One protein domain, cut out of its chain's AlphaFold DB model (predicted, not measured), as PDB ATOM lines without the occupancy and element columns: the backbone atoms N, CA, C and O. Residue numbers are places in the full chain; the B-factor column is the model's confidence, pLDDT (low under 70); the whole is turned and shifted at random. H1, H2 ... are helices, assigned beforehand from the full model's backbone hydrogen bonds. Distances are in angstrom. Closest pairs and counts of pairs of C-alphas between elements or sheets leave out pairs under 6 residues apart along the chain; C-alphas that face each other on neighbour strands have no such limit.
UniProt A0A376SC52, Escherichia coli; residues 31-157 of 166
ATOM      1  N   PRO A  31      30.121 -21.133  41.701       82.94
ATOM      2  CA  PRO A  31      29.433 -20.827  40.455       82.94
ATOM      3  C   PRO A  31      28.414 -19.698  40.640       82.94
ATOM      4  O   PRO A  31      27.208 -19.932  40.703       82.94
ATOM      5  N   LEU A  32      28.897 -18.454  40.705       89.56
ATOM      6  CA  LEU A  32      28.041 -17.273  40.884       89.56
ATOM      7  C   LEU A  32      26.965 -17.152  39.794       89.56
ATOM      8  O   LEU A  32      25.831 -16.793  40.097       89.56
ATOM      9  N   TYR A  33      27.277 -17.552  38.556       90.25
ATOM     10  CA  TYR A  33      26.312 -17.559  37.453       90.25
ATOM     11  C   TYR A  33      25.114 -18.487  37.712       90.25
ATOM     12  O   TYR A  33      23.991 -18.140  37.355       90.25
ATOM     13  N   ARG A  34      25.317 -19.648  38.361       89.19
ATOM     14  CA  ARG A  34      24.219 -20.578  38.692       89.19
ATOM     15  C   ARG A  34      23.278 -19.953  39.703       89.19
ATOM     16  O   ARG A  34      22.064 -20.033  39.547       89.19
ATOM     17  N   ARG A  35      23.846 -19.295  40.714       90.75
ATOM     18  CA  ARG A  35      23.076 -18.552  41.709       90.75
ATOM     19  C   ARG A  35      22.254 -17.448  41.045       90.75
ATOM     20  O   ARG A  35      21.039 -17.453  41.186       90.75
ATOM     21  N   ALA A  36      22.900 -16.577  40.266       93.94
ATOM     22  CA  ALA A  36      22.232 -15.478  39.570       93.94
ATOM     23  C   ALA A  36      21.126 -15.976  38.621       93.94
ATOM     24  O   ALA A  36      20.065 -15.363  38.531       93.94
ATOM     25  N   THR A  37      21.340 -17.117  37.959       93.88
ATOM     26  CA  THR A  37      20.325 -17.755  37.106       93.88
ATOM     27  C   THR A  37      19.116 -18.213  37.924       93.88
ATOM     28  O   THR A  37      17.987 -17.876  37.580       93.88
ATOM     29  N   ASN A  38      19.330 -18.927  39.033       92.81
ATOM     30  CA  ASN A  38      18.243 -19.418  39.884       92.81
ATOM     31  C   ASN A  38      17.447 -18.280  40.540       92.81
ATOM     32  O   ASN A  38      16.218 -18.297  40.537       92.81
ATOM     33  N   GLU A  39      18.146 -17.272  41.060       95.44
ATOM     34  CA  GLU A  39      17.548 -16.054  41.615       95.44
ATOM     35  C   GLU A  39      16.747 -15.296  40.545       95.44
ATOM     36  O   GLU A  39      15.624 -14.856  40.797       95.44
ATOM     37  N   GLY A  40      17.273 -15.222  39.319       96.12
ATOM     38  CA  GLY A  40      16.571 -14.666  38.164       96.12
ATOM     39  C   GLY A  40      15.302 -15.439  37.798       96.12
ATOM     40  O   GLY A  40      14.270 -14.823  37.550       96.12
ATOM     41  N   ILE A  41      15.327 -16.774  37.820       95.75
ATOM     42  CA  ILE A  41      14.123 -17.597  37.595       95.75
ATOM     43  C   ILE A  41      13.080 -17.320  38.687       95.75
ATOM     44  O   ILE A  41      11.894 -17.181  38.388       95.75
ATOM     45  N   GLN A  42      13.497 -17.176  39.947       95.94
ATOM     46  CA  GLN A  42      12.575 -16.857  41.040       95.94
ATOM     47  C   GLN A  42      11.934 -15.469  40.868       95.94
ATOM     48  O   GLN A  42      10.726 -15.325  41.060       95.94
ATOM     49  N   LEU A  43      12.710 -14.459  40.453       97.38
ATOM     50  CA  LEU A  43      12.201 -13.121  40.114       97.38
ATOM     51  C   LEU A  43      11.240 -13.160  38.926       97.38
ATOM     52  O   LEU A  43      10.182 -12.535  38.974       97.38
ATOM     53  N   PHE A  44      11.573 -13.931  37.891       97.00
ATOM     54  CA  PHE A  44      10.725 -14.127  36.719       97.00
ATOM     55  C   PHE A  44       9.354 -14.701  37.102       97.00
ATOM     56  O   PHE A  44       8.314 -14.212  36.659       97.00
ATOM     57  N   LEU A  45       9.344 -15.722  37.959       96.44
ATOM     58  CA  LEU A  45       8.118 -16.345  38.453       96.44
ATOM     59  C   LEU A  45       7.323 -15.395  39.351       96.44
ATOM     60  O   LEU A  45       6.112 -15.279  39.182       96.44
ATOM     61  N   ALA A  46       7.996 -14.671  40.249       96.44
ATOM     62  CA  ALA A  46       7.359 -13.676  41.108       96.44
ATOM     63  C   ALA A  46       6.694 -12.548  40.300       96.44
ATOM     64  O   ALA A  46       5.563 -12.170  40.599       96.44
ATOM     65  N   GLY A  47       7.367 -12.043  39.264       96.12
ATOM     66  CA  GLY A  47       6.810 -11.034  38.361       96.12
ATOM     67  C   GLY A  47       5.624 -11.561  37.555       96.12
ATOM     68  O   GLY A  47       4.567 -10.937  37.519       96.12
ATOM     69  N   SER A  48       5.753 -12.765  36.991       95.38
ATOM     70  CA  SER A  48       4.683 -13.394  36.202       95.38
ATOM     71  C   SER A  48       3.436 -13.721  37.032       95.38
ATOM     72  O   SER A  48       2.327 -13.718  36.506       95.38
ATOM     73  N   ALA A  49       3.607 -13.983  38.329       95.50
ATOM     74  CA  ALA A  49       2.519 -14.188  39.284       95.50
ATOM     75  C   ALA A  49       1.978 -12.878  39.891       95.50
ATOM     76  O   ALA A  49       1.113 -12.921  40.760       95.50
ATOM     77  N   GLY A  50       2.501 -11.716  39.486       94.75
ATOM     78  CA  GLY A  50       2.065 -10.408  39.980       94.75
ATOM     79  C   GLY A  50       2.508 -10.066  41.408       94.75
ATOM     80  O   GLY A  50       2.052  -9.067  41.957       94.75
ATOM     81  N   LEU A  51       3.412 -10.851  42.008       95.25
ATOM     82  CA  LEU A  51       3.998 -10.561  43.327       95.25
ATOM     83  C   LEU A  51       4.968  -9.375  43.284       95.25
ATOM     84  O   LEU A  51       5.190  -8.721  44.305       95.25
ATOM     85  N   LEU A  52       5.558  -9.140  42.111       96.12
ATOM     86  CA  LEU A  52       6.399  -7.998  41.781       96.12
ATOM     87  C   LEU A  52       5.862  -7.343  40.511       96.12
ATOM     88  O   LEU A  52       5.378  -8.019  39.606       96.12
ATOM     89  N   GLN A  53       5.940  -6.021  40.456       95.81
ATOM     90  CA  GLN A  53       5.395  -5.212  39.370       95.81
ATOM     91  C   GLN A  53       6.439  -4.194  38.919       95.81
ATOM     92  O   GLN A  53       7.271  -3.753  39.714       95.81
ATOM     93  N   THR A  54       6.410  -3.796  37.647       94.50
ATOM     94  CA  THR A  54       7.341  -2.776  37.157       94.50
ATOM     95  C   THR A  54       6.934  -1.397  37.675       94.50
ATOM     96  O   THR A  54       5.752  -1.082  37.799       94.50
ATOM     97  N   THR A  55       7.901  -0.537  37.989       94.50
ATOM     98  CA  THR A  55       7.631   0.863  38.375       94.50
ATOM     99  C   THR A  55       7.526   1.798  37.176       94.50
ATOM    100  O   THR A  55       7.089   2.945  37.315       94.50
ATOM    101  N   GLU A  56       7.926   1.305  36.010       88.94
ATOM    102  CA  GLU A  56       7.972   1.985  34.721       88.94
ATOM    103  C   GLU A  56       7.195   1.165  33.681       88.94
ATOM    104  O   GLU A  56       6.951  -0.031  33.879       88.94
ATOM    105  N   ASP A  57       6.814   1.799  32.570       84.25
ATOM    106  CA  ASP A  57       6.097   1.154  31.461       84.25
ATOM    107  C   ASP A  57       7.057   0.316  30.597       84.25
ATOM    108  O   ASP A  57       7.266   0.565  29.409       84.25
ATOM    109  N   VAL A  58       7.670  -0.683  31.227       84.31
ATOM    110  CA  VAL A  58       8.586  -1.641  30.607       84.31
ATOM    111  C   VAL A  58       7.792  -2.868  30.174       84.31
ATOM    112  O   VAL A  58       7.004  -3.414  30.944       84.31
ATOM    113  N   ARG A  59       8.007  -3.316  28.936       86.75
ATOM    114  CA  ARG A  59       7.401  -4.536  28.388       86.75
ATOM    115  C   ARG A  59       8.467  -5.567  28.095       86.75
ATOM    116  O   ARG A  59       9.486  -5.236  27.499       86.75
ATOM    117  N   PHE A  60       8.207  -6.818  28.453       90.69
ATOM    118  CA  PHE A  60       9.078  -7.933  28.102       90.69
ATOM    119  C   PHE A  60       8.466  -8.763  26.970       90.69
ATOM    120  O   PHE A  60       7.728  -9.713  27.208       90.69
ATOM    121  N   GLU A  61       8.781  -8.400  25.724       90.00
ATOM    122  CA  GLU A  61       8.213  -9.037  24.523       90.00
ATOM    123  C   GLU A  61       8.373 -10.571  24.465       90.00
ATOM    124  O   GLU A  61       7.416 -11.238  24.068       90.00
ATOM    125  N   PRO A  62       9.500 -11.186  24.896       90.94
ATOM    126  CA  PRO A  62       9.630 -12.646  24.870       90.94
ATOM    127  C   PRO A  62       8.644 -13.370  25.797       90.94
ATOM    128  O   PRO A  62       8.307 -14.528  25.555       90.94
ATOM    129  N   CYS A  63       8.187 -12.710  26.865       90.81
ATOM    130  CA  CYS A  63       7.167 -13.238  27.762       90.81
ATOM    131  C   CYS A  63       6.316 -12.096  28.342       90.81
ATOM    132  O   CYS A  63       6.601 -11.613  29.441       90.81
ATOM    133  N   PRO A  64       5.237 -11.687  27.645       89.19
ATOM    134  CA  PRO A  64       4.389 -10.579  28.091       89.19
ATOM    135  C   PRO A  64       3.744 -10.815  29.464       89.19
ATOM    136  O   PRO A  64       3.434  -9.861  30.174       89.19
ATOM    137  N   GLY A  65       3.579 -12.088  29.852       90.75
ATOM    138  CA  GLY A  65       3.078 -12.497  31.166       90.75
ATOM    139  C   GLY A  65       3.897 -11.941  32.334       90.75
ATOM    140  O   GLY A  65       3.324 -11.624  33.368       90.75
ATOM    141  N   LEU A  66       5.202 -11.720  32.142       92.75
ATOM    142  CA  LEU A  66       6.103 -11.188  33.171       92.75
ATOM    143  C   LEU A  66       5.738  -9.766  33.623       92.75
ATOM    144  O   LEU A  66       6.024  -9.380  34.752       92.75
ATOM    145  N   THR A  67       5.116  -8.984  32.740       92.19
ATOM    146  CA  THR A  67       4.720  -7.589  32.991       92.19
ATOM    147  C   THR A  67       3.200  -7.403  32.927       92.19
ATOM    148  O   THR A  67       2.714  -6.275  32.871       92.19
ATOM    149  N   ALA A  68       2.423  -8.493  32.921       90.25
ATOM    150  CA  ALA A  68       0.969  -8.450  32.731       90.25
ATOM    151  C   ALA A  68       0.217  -7.803  33.905       90.25
ATOM    152  O   ALA A  68      -0.848  -7.225  33.702       90.25
ATOM    153  N   ALA A  69       0.791  -7.843  35.112       89.50
ATOM    154  CA  ALA A  69       0.260  -7.148  36.286       89.50
ATOM    155  C   ALA A  69       0.329  -5.610  36.166       89.50
ATOM    156  O   ALA A  69      -0.277  -4.900  36.968       89.50
ATOM    157  N   GLY A  70       1.031  -5.094  35.150       88.81
ATOM    158  CA  GLY A  70       1.146  -3.670  34.871       88.81
ATOM    159  C   GLY A  70       2.032  -2.926  35.866       88.81
ATOM    160  O   GLY A  70       2.860  -3.509  36.571       88.81
ATOM    161  N   ARG A  71       1.860  -1.601  35.888       92.94
ATOM    162  CA  ARG A  71       2.664  -0.701  36.709       92.94
ATOM    163  C   ARG A  71       2.232  -0.759  38.172       92.94
ATOM    164  O   ARG A  71       1.090  -0.438  38.500       92.94
ATOM    165  N   GLY A  72       3.169  -1.114  39.040       91.12
ATOM    166  CA  GLY A  72       2.967  -1.178  40.480       91.12
ATOM    167  C   GLY A  72       3.315   0.107  41.218       91.12
ATOM    168  O   GLY A  72       3.716   1.121  40.640       91.12
ATOM    169  N   VAL A  73       3.198   0.045  42.545       93.75
ATOM    170  CA  VAL A  73       3.666   1.110  43.440       93.75
ATOM    171  C   VAL A  73       5.188   1.243  43.382       93.75
ATOM    172  O   VAL A  73       5.908   0.257  43.208       93.75
ATOM    173  N   VAL A  74       5.687   2.464  43.575       94.88
ATOM    174  CA  VAL A  74       7.127   2.739  43.667       94.88
ATOM    175  C   VAL A  74       7.623   2.321  45.051       94.88
ATOM    176  O   VAL A  74       7.670   3.127  45.978       94.88
ATOM    177  N   SER A  75       7.953   1.039  45.194       95.75
ATOM    178  CA  SER A  75       8.579   0.462  46.386       95.75
ATOM    179  C   SER A  75      10.003  -0.016  46.072       95.75
ATOM    180  O   SER A  75      10.314  -0.255  44.900       95.75
ATOM    181  N   PRO A  76      10.881  -0.173  47.080       96.12
ATOM    182  CA  PRO A  76      12.218  -0.727  46.873       96.12
ATOM    183  C   PRO A  76      12.201  -2.064  46.118       96.12
ATOM    184  O   PRO A  76      13.020  -2.274  45.225       96.12
ATOM    185  N   GLU A  77      11.223  -2.923  46.411       96.88
ATOM    186  CA  GLU A  77      11.085  -4.245  45.806       96.88
ATOM    187  C   GLU A  77      10.778  -4.166  44.307       96.88
ATOM    188  O   GLU A  77      11.436  -4.816  43.491       96.88
ATOM    189  N   ASN A  78       9.812  -3.325  43.932       96.62
ATOM    190  CA  ASN A  78       9.413  -3.129  42.538       96.62
ATOM    191  C   ASN A  78      10.487  -2.375  41.734       96.62
ATOM    192  O   ASN A  78      10.680  -2.650  40.547       96.62
ATOM    193  N   ILE A  79      11.233  -1.459  42.365       97.19
ATOM    194  CA  ILE A  79      12.394  -0.803  41.742       97.19
ATOM    195  C   ILE A  79      13.476  -1.842  41.432       97.19
ATOM    196  O   ILE A  79      14.011  -1.861  40.322       97.19
ATOM    197  N   ALA A  80      13.788  -2.720  42.390       97.50
ATOM    198  CA  ALA A  80      14.778  -3.774  42.201       97.50
ATOM    199  C   ALA A  80      14.362  -4.748  41.088       97.50
ATOM    200  O   ALA A  80      15.168  -5.058  40.211       97.50
ATOM    201  N   PHE A  81      13.085  -5.144  41.059       97.62
ATOM    202  CA  PHE A  81      12.521  -5.966  39.988       97.62
ATOM    203  C   PHE A  81      12.619  -5.294  38.611       97.62
ATOM    204  O   PHE A  81      13.049  -5.924  37.648       97.62
ATOM    205  N   THR A  82      12.288  -4.004  38.514       96.88
ATOM    206  CA  THR A  82      12.362  -3.244  37.251       96.88
ATOM    207  C   THR A  82      13.799  -3.158  36.729       96.88
ATOM    208  O   THR A  82      14.052  -3.354  35.538       96.88
ATOM    209  N   ARG A  83      14.770  -2.927  37.622       97.00
ATOM    210  CA  ARG A  83      16.199  -2.927  37.269       97.00
ATOM    211  C   ARG A  83      16.673  -4.302  36.820       97.00
ATOM    212  O   ARG A  83      17.342  -4.408  35.798       97.00
ATOM    213  N   TRP A  84      16.297  -5.355  37.546       97.69
ATOM    214  CA  TRP A  84      16.605  -6.729  37.151       97.69
ATOM    215  C   TRP A  84      16.035  -7.048  35.762       97.69
ATOM    216  O   TRP A  84      16.745  -7.597  34.921       97.69
ATOM    217  N   LEU A  85      14.794  -6.635  35.488       96.50
ATOM    218  CA  LEU A  85      14.154  -6.833  34.190       96.50
ATOM    219  C   LEU A  85      14.903  -6.118  33.059       96.50
ATOM    220  O   LEU A  85      15.061  -6.682  31.980       96.50
ATOM    221  N   THR A  86      15.411  -4.912  33.319       95.19
ATOM    222  CA  THR A  86      16.241  -4.167  32.358       95.19
ATOM    223  C   THR A  86      17.520  -4.947  32.034       95.19
ATOM    224  O   THR A  86      17.832  -5.170  30.870       95.19
ATOM    225  N   HIS A  87      18.208  -5.480  33.048       96.00
ATOM    226  CA  HIS A  87      19.392  -6.319  32.831       96.00
ATOM    227  C   HIS A  87      19.089  -7.611  32.062       96.00
ATOM    228  O   HIS A  87      19.901  -8.041  31.239       96.00
ATOM    229  N   LEU A  88      17.927  -8.227  32.306       95.31
ATOM    230  CA  LEU A  88      17.471  -9.391  31.548       95.31
ATOM    231  C   LEU A  88      17.237  -9.044  30.068       95.31
ATOM    232  O   LEU A  88      17.591  -9.834  29.197       95.31
ATOM    233  N   GLN A  89      16.662  -7.873  29.783       94.31
ATOM    234  CA  GLN A  89      16.426  -7.385  28.419       94.31
ATOM    235  C   GLN A  89      17.721  -7.058  27.678       94.31
ATOM    236  O   GLN A  89      17.861  -7.421  26.511       94.31
ATOM    237  N   ASP A  90      18.669  -6.426  28.366       94.56
ATOM    238  CA  ASP A  90      19.967  -6.050  27.802       94.56
ATOM    239  C   ASP A  90      20.887  -7.259  27.566       94.56
ATOM    240  O   ASP A  90      21.913  -7.140  26.895       94.56
ATOM    241  N   GLY A  91      20.537  -8.434  28.105       94.06
ATOM    242  CA  GLY A  91      21.309  -9.661  27.924       94.06
ATOM    243  C   GLY A  91      22.695  -9.581  28.563       94.06
ATOM    244  O   GLY A  91      23.681 -10.005  27.957       94.06
ATOM    245  N   VAL A  92      22.781  -9.009  29.771       94.88
ATOM    246  CA  VAL A  92      24.060  -8.821  30.471       94.88
ATOM    247  C   VAL A  92      24.818 -10.141  30.650       94.88
ATOM    248  O   VAL A  92      24.237 -11.188  30.945       94.88
ATOM    249  N   LEU A  93      26.143 -10.096  30.491       95.56
ATOM    250  CA  LEU A  93      26.996 -11.267  30.691       95.56
ATOM    251  C   LEU A  93      27.031 -11.654  32.171       95.56
ATOM    252  O   LEU A  93      27.210 -10.800  33.037       95.56
ATOM    253  N   LEU A  94      26.937 -12.952  32.463       94.19
ATOM    254  CA  LEU A  94      27.052 -13.487  33.822       94.19
ATOM    255  C   LEU A  94      28.521 -13.627  34.256       94.19
ATOM    256  O   LEU A  94      28.996 -14.723  34.561       94.19
ATOM    257  N   ASP A  95      29.244 -12.508  34.262       92.75
ATOM    258  CA  ASP A  95      30.544 -12.392  34.926       92.75
ATOM    259  C   ASP A  95      30.382 -12.199  36.446       92.75
ATOM    260  O   ASP A  95      29.272 -12.077  36.967       92.75
ATOM    261  N   GLU A  96      31.493 -12.208  37.183       90.81
ATOM    262  CA  GLU A  96      31.481 -12.089  38.646       90.81
ATOM    263  C   GLU A  96      30.797 -10.801  39.129       90.81
ATOM    264  O   GLU A  96      29.960 -10.853  40.032       90.81
ATOM    265  N   GLN A  97      31.100  -9.662  38.502       94.56
ATOM    266  CA  GLN A  97      30.564  -8.364  38.901       94.56
ATOM    267  C   GLN A  97      29.049  -8.299  38.686       94.56
ATOM    268  O   GLN A  97      28.308  -7.922  39.598       94.56
ATOM    269  N   ASN A  98      28.579  -8.708  37.508       96.19
ATOM    270  CA  ASN A  98      27.159  -8.713  37.183       96.19
ATOM    271  C   ASN A  98      26.404  -9.736  38.032       96.19
ATOM    272  O   ASN A  98      25.304  -9.438  38.486       96.19
ATOM    273  N   CYS A  99      26.988 -10.902  38.332       95.44
ATOM    274  CA  CYS A  99      26.358 -11.873  39.229       95.44
ATOM    275  C   CYS A  99      26.153 -11.307  40.642       95.44
ATOM    276  O   CYS A  99      25.090 -11.507  41.227       95.44
ATOM    277  N   LEU A 100      27.141 -10.593  41.191       94.62
ATOM    278  CA  LEU A 100      27.018  -9.957  42.509       94.62
ATOM    279  C   LEU A 100      25.968  -8.837  42.506       94.62
ATOM    280  O   LEU A 100      25.185  -8.723  43.446       94.62
ATOM    281  N   MET A 101      25.916  -8.043  41.439       97.12
ATOM    282  CA  MET A 101      24.908  -6.996  41.274       97.12
ATOM    283  C   MET A 101      23.491  -7.577  41.123       97.12
ATOM    284  O   MET A 101      22.564  -7.099  41.774       97.12
ATOM    285  N   LEU A 102      23.306  -8.616  40.301       97.25
ATOM    286  CA  LEU A 102      22.019  -9.303  40.138       97.25
ATOM    287  C   LEU A 102      21.539  -9.911  41.461       97.25
ATOM    288  O   LEU A 102      20.356  -9.818  41.783       97.25
ATOM    289  N   HIS A 103      22.464 -10.465  42.246       95.31
ATOM    290  CA  HIS A 103      22.162 -10.968  43.578       95.31
ATOM    291  C   HIS A 103      21.662  -9.863  44.523       95.31
ATOM    292  O   HIS A 103      20.677 -10.043  45.238       95.31
ATOM    293  N   GLU A 104      22.295  -8.691  44.501       96.25
ATOM    294  CA  GLU A 104      21.855  -7.545  45.303       96.25
ATOM    295  C   GLU A 104      20.434  -7.093  44.918       96.25
ATOM    296  O   GLU A 104      19.610  -6.815  45.790       96.25
ATOM    297  N   LEU A 105      20.093  -7.097  43.624       97.62
ATOM    298  CA  LEU A 105      18.724  -6.816  43.171       97.62
ATOM    299  C   LEU A 105      17.720  -7.856  43.689       97.62
ATOM    300  O   LEU A 105      16.616  -7.494  44.093       97.62
ATOM    301  N   TRP A 106      18.102  -9.134  43.741       96.94
ATOM    302  CA  TRP A 106      17.274 -10.188  44.330       96.94
ATOM    303  C   TRP A 106      17.074 -10.011  45.848       96.94
ATOM    304  O   TRP A 106      15.974 -10.213  46.364       96.94
ATOM    305  N   LEU A 107      18.095  -9.564  46.586       95.62
ATOM    306  CA  LEU A 107      17.948  -9.239  48.014       95.62
ATOM    307  C   LEU A 107      16.987  -8.061  48.239       95.62
ATOM    308  O   LEU A 107      16.167  -8.085  49.170       95.62
ATOM    309  N   GLN A 108      17.083  -7.042  47.381       96.44
ATOM    310  CA  GLN A 108      16.258  -5.834  47.429       96.44
ATOM    311  C   GLN A 108      14.808  -6.080  46.995       96.44
ATOM    312  O   GLN A 108      13.913  -5.424  47.525       96.44
ATOM    313  N   SER A 109      14.547  -7.045  46.105       96.06
ATOM    314  CA  SER A 109      13.179  -7.449  45.741       96.06
ATOM    315  C   SER A 109      12.421  -8.102  46.905       96.06
ATOM    316  O   SER A 109      11.195  -8.203  46.886       96.06
ATOM    317  N   GLY A 110      13.149  -8.601  47.910       93.69
ATOM    318  CA  GLY A 110      12.582  -9.312  49.050       93.69
ATOM    319  C   GLY A 110      11.995 -10.683  48.703       93.69
ATOM    320  O   GLY A 110      11.414 -11.317  49.582       93.69
ATOM    321  N   THR A 111      12.153 -11.171  47.465       92.06
ATOM    322  CA  THR A 111      11.607 -12.467  47.024       92.06
ATOM    323  C   THR A 111      12.151 -13.614  47.869       92.06
ATOM    324  O   THR A 111      11.378 -14.458  48.309       92.06
ATOM    325  N   GLY A 112      13.442 -13.577  48.209       88.25
ATOM    326  CA  GLY A 112      14.083 -14.570  49.074       88.25
ATOM    327  C   GLY A 112      13.559 -14.645  50.507       88.25
ATOM    328  O   GLY A 112      13.891 -15.575  51.230       88.25
ATOM    329  N   ARG A 113      12.749 -13.677  50.948       89.81
ATOM    330  CA  ARG A 113      12.122 -13.695  52.279       89.81
ATOM    331  C   ARG A 113      10.709 -14.265  52.263       89.81
ATOM    332  O   ARG A 113      10.184 -14.541  53.332       89.81
ATOM    333  N   ARG A 114      10.099 -14.428  51.085       92.75
ATOM    334  CA  ARG A 114       8.726 -14.922  50.936       92.75
ATOM    335  C   ARG A 114       8.768 -16.435  50.826       92.75
ATOM    336  O   ARG A 114       9.164 -16.962  49.785       92.75
ATOM    337  N   ARG A 115       8.405 -17.144  51.893       94.69
ATOM    338  CA  ARG A 115       8.334 -18.612  51.841       94.69
ATOM    339  C   ARG A 115       7.154 -19.044  50.981       94.69
ATOM    340  O   ARG A 115       6.164 -18.323  50.876       94.69
ATOM    341  N   TRP A 116       7.263 -20.210  50.352       96.19
ATOM    342  CA  TRP A 116       6.228 -20.737  49.458       96.19
ATOM    343  C   TRP A 116       4.848 -20.778  50.133       96.19
ATOM    344  O   TRP A 116       3.823 -20.445  49.539       96.19
ATOM    345  N   GLU A 117       4.826 -21.140  51.410       95.06
ATOM    346  CA  GLU A 117       3.626 -21.283  52.227       95.06
ATOM    347  C   GLU A 117       2.908 -19.943  52.462       95.06
ATOM    348  O   GLU A 117       1.690 -19.931  52.634       95.06
ATOM    349  N   GLU A 118       3.651 -18.833  52.424       94.31
ATOM    350  CA  GLU A 118       3.170 -17.465  52.657       94.31
ATOM    351  C   GLU A 118       2.657 -16.791  51.377       94.31
ATOM    352  O   GLU A 118       2.082 -15.702  51.434       94.31
ATOM    353  N   LEU A 119       2.880 -17.412  50.215       96.06
ATOM    354  CA  LEU A 119       2.399 -16.888  48.946       96.06
ATOM    355  C   LEU A 119       0.874 -17.064  48.827       96.06
ATOM    356  O   LEU A 119       0.350 -18.113  49.216       96.06
ATOM    357  N   PRO A 120       0.168 -16.076  48.244       96.38
ATOM    358  CA  PRO A 120      -1.233 -16.216  47.855       96.38
ATOM    359  C   PRO A 120      -1.488 -17.458  46.986       96.38
ATOM    360  O   PRO A 120      -0.629 -17.853  46.193       96.38
ATOM    361  N   ASP A 121      -2.668 -18.070  47.124       96.50
ATOM    362  CA  ASP A 121      -3.032 -19.300  46.403       96.50
ATOM    363  C   ASP A 121      -2.969 -19.128  44.879       96.50
ATOM    364  O   ASP A 121      -2.377 -19.953  44.186       96.50
ATOM    365  N   ASP A 122      -3.485 -18.013  44.366       94.94
ATOM    366  CA  ASP A 122      -3.454 -17.648  42.947       94.94
ATOM    367  C   ASP A 122      -2.023 -17.483  42.413       94.94
ATOM    368  O   ASP A 122      -1.698 -17.922  41.302       94.94
ATOM    369  N   ALA A 123      -1.132 -16.907  43.225       95.31
ATOM    370  CA  ALA A 123       0.280 -16.792  42.891       95.31
ATOM    371  C   ALA A 123       0.960 -18.169  42.862       95.31
ATOM    372  O   ALA A 123       1.703 -18.464  41.924       95.31
ATOM    373  N   ARG A 124       0.683 -19.044  43.840       97.12
ATOM    374  CA  ARG A 124       1.217 -20.418  43.857       97.12
ATOM    375  C   ARG A 124       0.763 -21.230  42.654       97.12
ATOM    376  O   ARG A 124       1.584 -21.921  42.047       97.12
ATOM    377  N   GLU A 125      -0.514 -21.142  42.292       96.06
ATOM    378  CA  GLU A 125      -1.067 -21.806  41.110       96.06
ATOM    379  C   GLU A 125      -0.377 -21.318  39.831       96.06
ATOM    380  O   GLU A 125       0.102 -22.129  39.034       96.06
ATOM    381  N   SER A 126      -0.231 -19.998  39.684       95.00
ATOM    382  CA  SER A 126       0.436 -19.377  38.533       95.00
ATOM    383  C   SER A 126       1.907 -19.791  38.421       95.00
ATOM    384  O   SER A 126       2.365 -20.193  37.349       95.00
ATOM    385  N   ILE A 127       2.650 -19.760  39.535       96.00
ATOM    386  CA  ILE A 127       4.057 -20.183  39.576       96.00
ATOM    387  C   ILE A 127       4.178 -21.666  39.222       96.00
ATOM    388  O   ILE A 127       5.008 -22.033  38.392       96.00
ATOM    389  N   THR A 128       3.330 -22.522  39.796       95.38
ATOM    390  CA  THR A 128       3.346 -23.970  39.534       95.38
ATOM    391  C   THR A 128       3.083 -24.278  38.060       95.38
ATOM    392  O   THR A 128       3.774 -25.121  37.473       95.38
ATOM    393  N   ALA A 129       2.126 -23.578  37.446       94.75
ATOM    394  CA  ALA A 129       1.778 -23.738  36.038       94.75
ATOM    395  C   ALA A 129       2.922 -23.330  35.095       94.75
ATOM    396  O   ALA A 129       3.153 -24.004  34.091       94.75
ATOM    397  N   LEU A 130       3.667 -22.268  35.425       93.19
ATOM    398  CA  LEU A 130       4.828 -21.818  34.646       93.19
ATOM    399  C   LEU A 130       6.061 -22.703  34.859       93.19
ATOM    400  O   LEU A 130       6.802 -22.980  33.915       93.19
ATOM    401  N   PHE A 131       6.279 -23.153  36.091       92.75
ATOM    402  CA  PHE A 131       7.460 -23.912  36.480       92.75
ATOM    403  C   PHE A 131       7.423 -25.357  35.990       92.75
ATOM    404  O   PHE A 131       8.422 -25.866  35.490       92.75
ATOM    405  N   THR A 132       6.277 -26.032  36.101       91.31
ATOM    406  CA  THR A 132       6.174 -27.473  35.810       91.31
ATOM    407  C   THR A 132       6.649 -27.846  34.397       91.31
ATOM    408  O   THR A 132       7.461 -28.766  34.286       91.31
ATOM    409  N   PRO A 133       6.260 -27.130  33.323       91.25
ATOM    410  CA  PRO A 133       6.743 -27.418  31.971       91.25
ATOM    411  C   PRO A 133       8.233 -27.108  31.760       91.25
ATOM    412  O   PRO A 133       8.824 -27.608  30.807       91.25
ATOM    413  N   LYS A 134       8.830 -26.261  32.609       90.38
ATOM    414  CA  LYS A 134      10.221 -25.789  32.516       90.38
ATOM    415  C   LYS A 134      11.161 -26.423  33.535       90.38
ATOM    416  O   LYS A 134      12.361 -26.172  33.493       90.38
ATOM    417  N   ARG A 135      10.648 -27.297  34.404       87.62
ATOM    418  CA  ARG A 135      11.405 -27.933  35.489       87.62
ATOM    419  C   ARG A 135      12.705 -28.577  35.009       87.62
ATOM    420  O   ARG A 135      13.738 -28.374  35.632       87.62
ATOM    421  N   GLY A 136      12.668 -29.315  33.899       85.62
ATOM    422  CA  GLY A 136      13.863 -29.973  33.358       85.62
ATOM    423  C   GLY A 136      14.963 -28.992  32.938       85.62
ATOM    424  O   GLY A 136      16.140 -29.301  33.104       85.62
ATOM    425  N   ASP A 137      14.580 -27.805  32.458       88.00
ATOM    426  CA  ASP A 137      15.510 -26.742  32.064       88.00
ATOM    427  C   ASP A 137      16.050 -25.972  33.286       88.00
ATOM    428  O   ASP A 137      17.163 -25.457  33.250       88.00
ATOM    429  N   TRP A 138      15.261 -25.863  34.360       89.00
ATOM    430  CA  TRP A 138      15.546 -24.985  35.507       89.00
ATOM    431  C   TRP A 138      16.107 -25.691  36.745       89.00
ATOM    432  O   TRP A 138      16.706 -25.037  37.596       89.00
ATOM    433  N   CYS A 139      15.906 -27.001  36.883       79.62
ATOM    434  CA  CYS A 139      16.269 -27.759  38.086       79.62
ATOM    435  C   CYS A 139      17.268 -28.887  37.824       79.62
ATOM    436  O   CYS A 139      17.475 -29.701  38.715       79.62
ATOM    437  N   ASP A 140      17.876 -28.932  36.638       72.31
ATOM    438  CA  ASP A 140      18.533 -30.105  36.051       72.31
ATOM    439  C   ASP A 140      17.541 -31.234  35.703       72.31
ATOM    440  O   ASP A 140      16.605 -31.544  36.439       72.31
ATOM    441  N   ILE A 141      17.782 -31.901  34.568       61.56
ATOM    442  CA  ILE A 141      16.880 -32.895  33.940       61.56
ATOM    443  C   ILE A 141      16.509 -34.066  34.873       61.56
ATOM    444  O   ILE A 141      15.498 -34.736  34.667       61.56
ATOM    445  N   TRP A 142      17.313 -34.315  35.906       59.03
ATOM    446  CA  TRP A 142      17.130 -35.415  36.855       59.03
ATOM    447  C   TRP A 142      16.459 -35.001  38.164       59.03
ATOM    448  O   TRP A 142      16.140 -35.866  38.982       59.03
ATOM    449  N   SER A 143      16.242 -33.704  38.383       70.00
ATOM    450  CA  SER A 143      15.571 -33.237  39.585       70.00
ATOM    451  C   SER A 143      14.069 -33.459  39.476       70.00
ATOM    452  O   SER A 143      13.392 -32.939  38.589       70.00
ATOM    453  N   ASN A 144      13.536 -34.221  40.428       73.06
ATOM    454  CA  ASN A 144      12.100 -34.341  40.655       73.06
ATOM    455  C   ASN A 144      11.646 -33.476  41.841       73.06
ATOM    456  O   ASN A 144      10.673 -33.802  42.517       73.06
ATOM    457  N   GLU A 145      12.398 -32.415  42.135       82.56
ATOM    458  CA  GLU A 145      12.094 -31.505  43.229       82.56
ATOM    459  C   GLU A 145      10.750 -30.809  42.991       82.56
ATOM    460  O   GLU A 145      10.424 -30.379  41.878       82.56
ATOM    461  N   ASP A 146       9.949 -30.737  44.052       89.06
ATOM    462  CA  ASP A 146       8.701 -29.991  44.035       89.06
ATOM    463  C   ASP A 146       8.975 -28.482  43.979       89.06
ATOM    464  O   ASP A 146       9.970 -28.000  44.522       89.06
ATOM    465  N   VAL A 147       8.078 -27.721  43.347       92.06
ATOM    466  CA  VAL A 147       8.239 -26.266  43.198       92.06
ATOM    467  C   VAL A 147       8.355 -25.560  44.552       92.06
ATOM    468  O   VAL A 147       9.143 -24.624  44.675       92.06
ATOM    469  N   SER A 148       7.650 -26.043  45.583       93.75
ATOM    470  CA  SER A 148       7.728 -25.490  46.940       93.75
ATOM    471  C   SER A 148       9.115 -25.671  47.555       93.75
ATOM    472  O   SER A 148       9.679 -24.735  48.123       93.75
ATOM    473  N   VAL A 149       9.697 -26.860  47.384       91.75
ATOM    474  CA  VAL A 149      11.026 -27.210  47.895       91.75
ATOM    475  C   VAL A 149      12.094 -26.413  47.151       91.75
ATOM    476  O   VAL A 149      12.945 -25.795  47.791       91.75
ATOM    477  N   TRP A 150      12.006 -26.348  45.818       92.12
ATOM    478  CA  TRP A 150      12.909 -25.543  44.993       92.12
ATOM    479  C   TRP A 150      12.870 -24.063  45.398       92.12
ATOM    480  O   TRP A 150      13.920 -23.452  45.607       92.12
ATOM    481  N   TRP A 151      11.664 -23.505  45.558       94.19
ATOM    482  CA  TRP A 151      11.455 -22.111  45.946       94.19
ATOM    483  C   TRP A 151      12.067 -21.822  47.317       94.19
ATOM    484  O   TRP A 151      12.850 -20.884  47.473       94.19
ATOM    485  N   ASN A 152      11.754 -22.658  48.310       93.62
ATOM    486  CA  ASN A 152      12.219 -22.467  49.677       93.62
ATOM    487  C   ASN A 152      13.738 -22.656  49.815       93.62
ATOM    488  O   ASN A 152      14.354 -21.911  50.577       93.62
ATOM    489  N   ARG A 153      14.360 -23.552  49.039       90.06
ATOM    490  CA  ARG A 153      15.826 -23.695  49.012       90.06
ATOM    491  C   ARG A 153      16.521 -22.410  48.559       90.06
ATOM    492  O   ARG A 153      17.571 -22.065  49.097       90.06
ATOM    493  N   LEU A 154      15.958 -21.690  47.585       88.00
ATOM    494  CA  LEU A 154      16.510 -20.396  47.167       88.00
ATOM    495  C   LEU A 154      16.366 -19.334  48.261       88.00
ATOM    496  O   LEU A 154      17.284 -18.541  48.462       88.00
ATOM    497  N   CYS A 155      15.274 -19.364  49.027       88.06
ATOM    498  CA  CYS A 155      15.091 -18.488  50.187       88.06
ATOM    499  C   CYS A 155      16.122 -18.739  51.305       88.06
ATOM    500  O   CYS A 155      16.479 -17.813  52.029       88.06
ATOM    501  N   ASP A 156      16.647 -19.962  51.426       86.06
ATOM    502  CA  ASP A 156      17.730 -20.279  52.371       86.06
ATOM    503  C   ASP A 156      19.085 -19.684  51.952       86.06
ATOM    504  O   ASP A 156      20.049 -19.735  52.718       86.06
ATOM    505  N   ASN A 157      19.160 -19.091  50.754       71.38
ATOM    506  CA  ASN A 157      20.335 -18.416  50.211       71.38
ATOM    507  C   ASN A 157      21.598 -19.299  50.205       71.38
ATOM    508  O   ASN A 157      22.729 -18.826  50.364       71.38
TER     509      ASN A 157
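What this domain is: This is residues 31 to 157 of the 166 residues of a protein of Escherichia coli (UniProt A0A376SC52). Helix H1 runs through the middle, with hairpin H3-H4 on one side and kinked H5 with H6 on the other. The printed part has 127 residues and six named helices, H1 to H6: all helix. It is compact, 37 by 35 by 27 A, with radius of gyration of the C-alphas 13.7 A.

How they stand to each other: H1, residues 32 to 48, touches H2, residues 64 to 67, with residues 44 to 48 alone. H3, residues 76 to 90, and H4, residues 96 to 109, form a hairpin. H4 touches H1, the closest C-alphas, Ala 36 and Cys 99, 5.5 A apart. H5, residues 121 to 138, touches H1; H6, residues 147 to 155, only just does, with 3 C-alpha pairs within 8 A. Every O i to N i+4 pair is within hydrogen-bond range in H1, H3, H4 and H6; H5 has 10 of 14.

Where its parts are: H1 begins at C-alpha 32 (28.041, -17.273, 40.884); H6 ends at C-alpha 155 (15.091, -18.488, 50.187).

The domain as a whole: Residues 141 to 142 have pLDDT under 70.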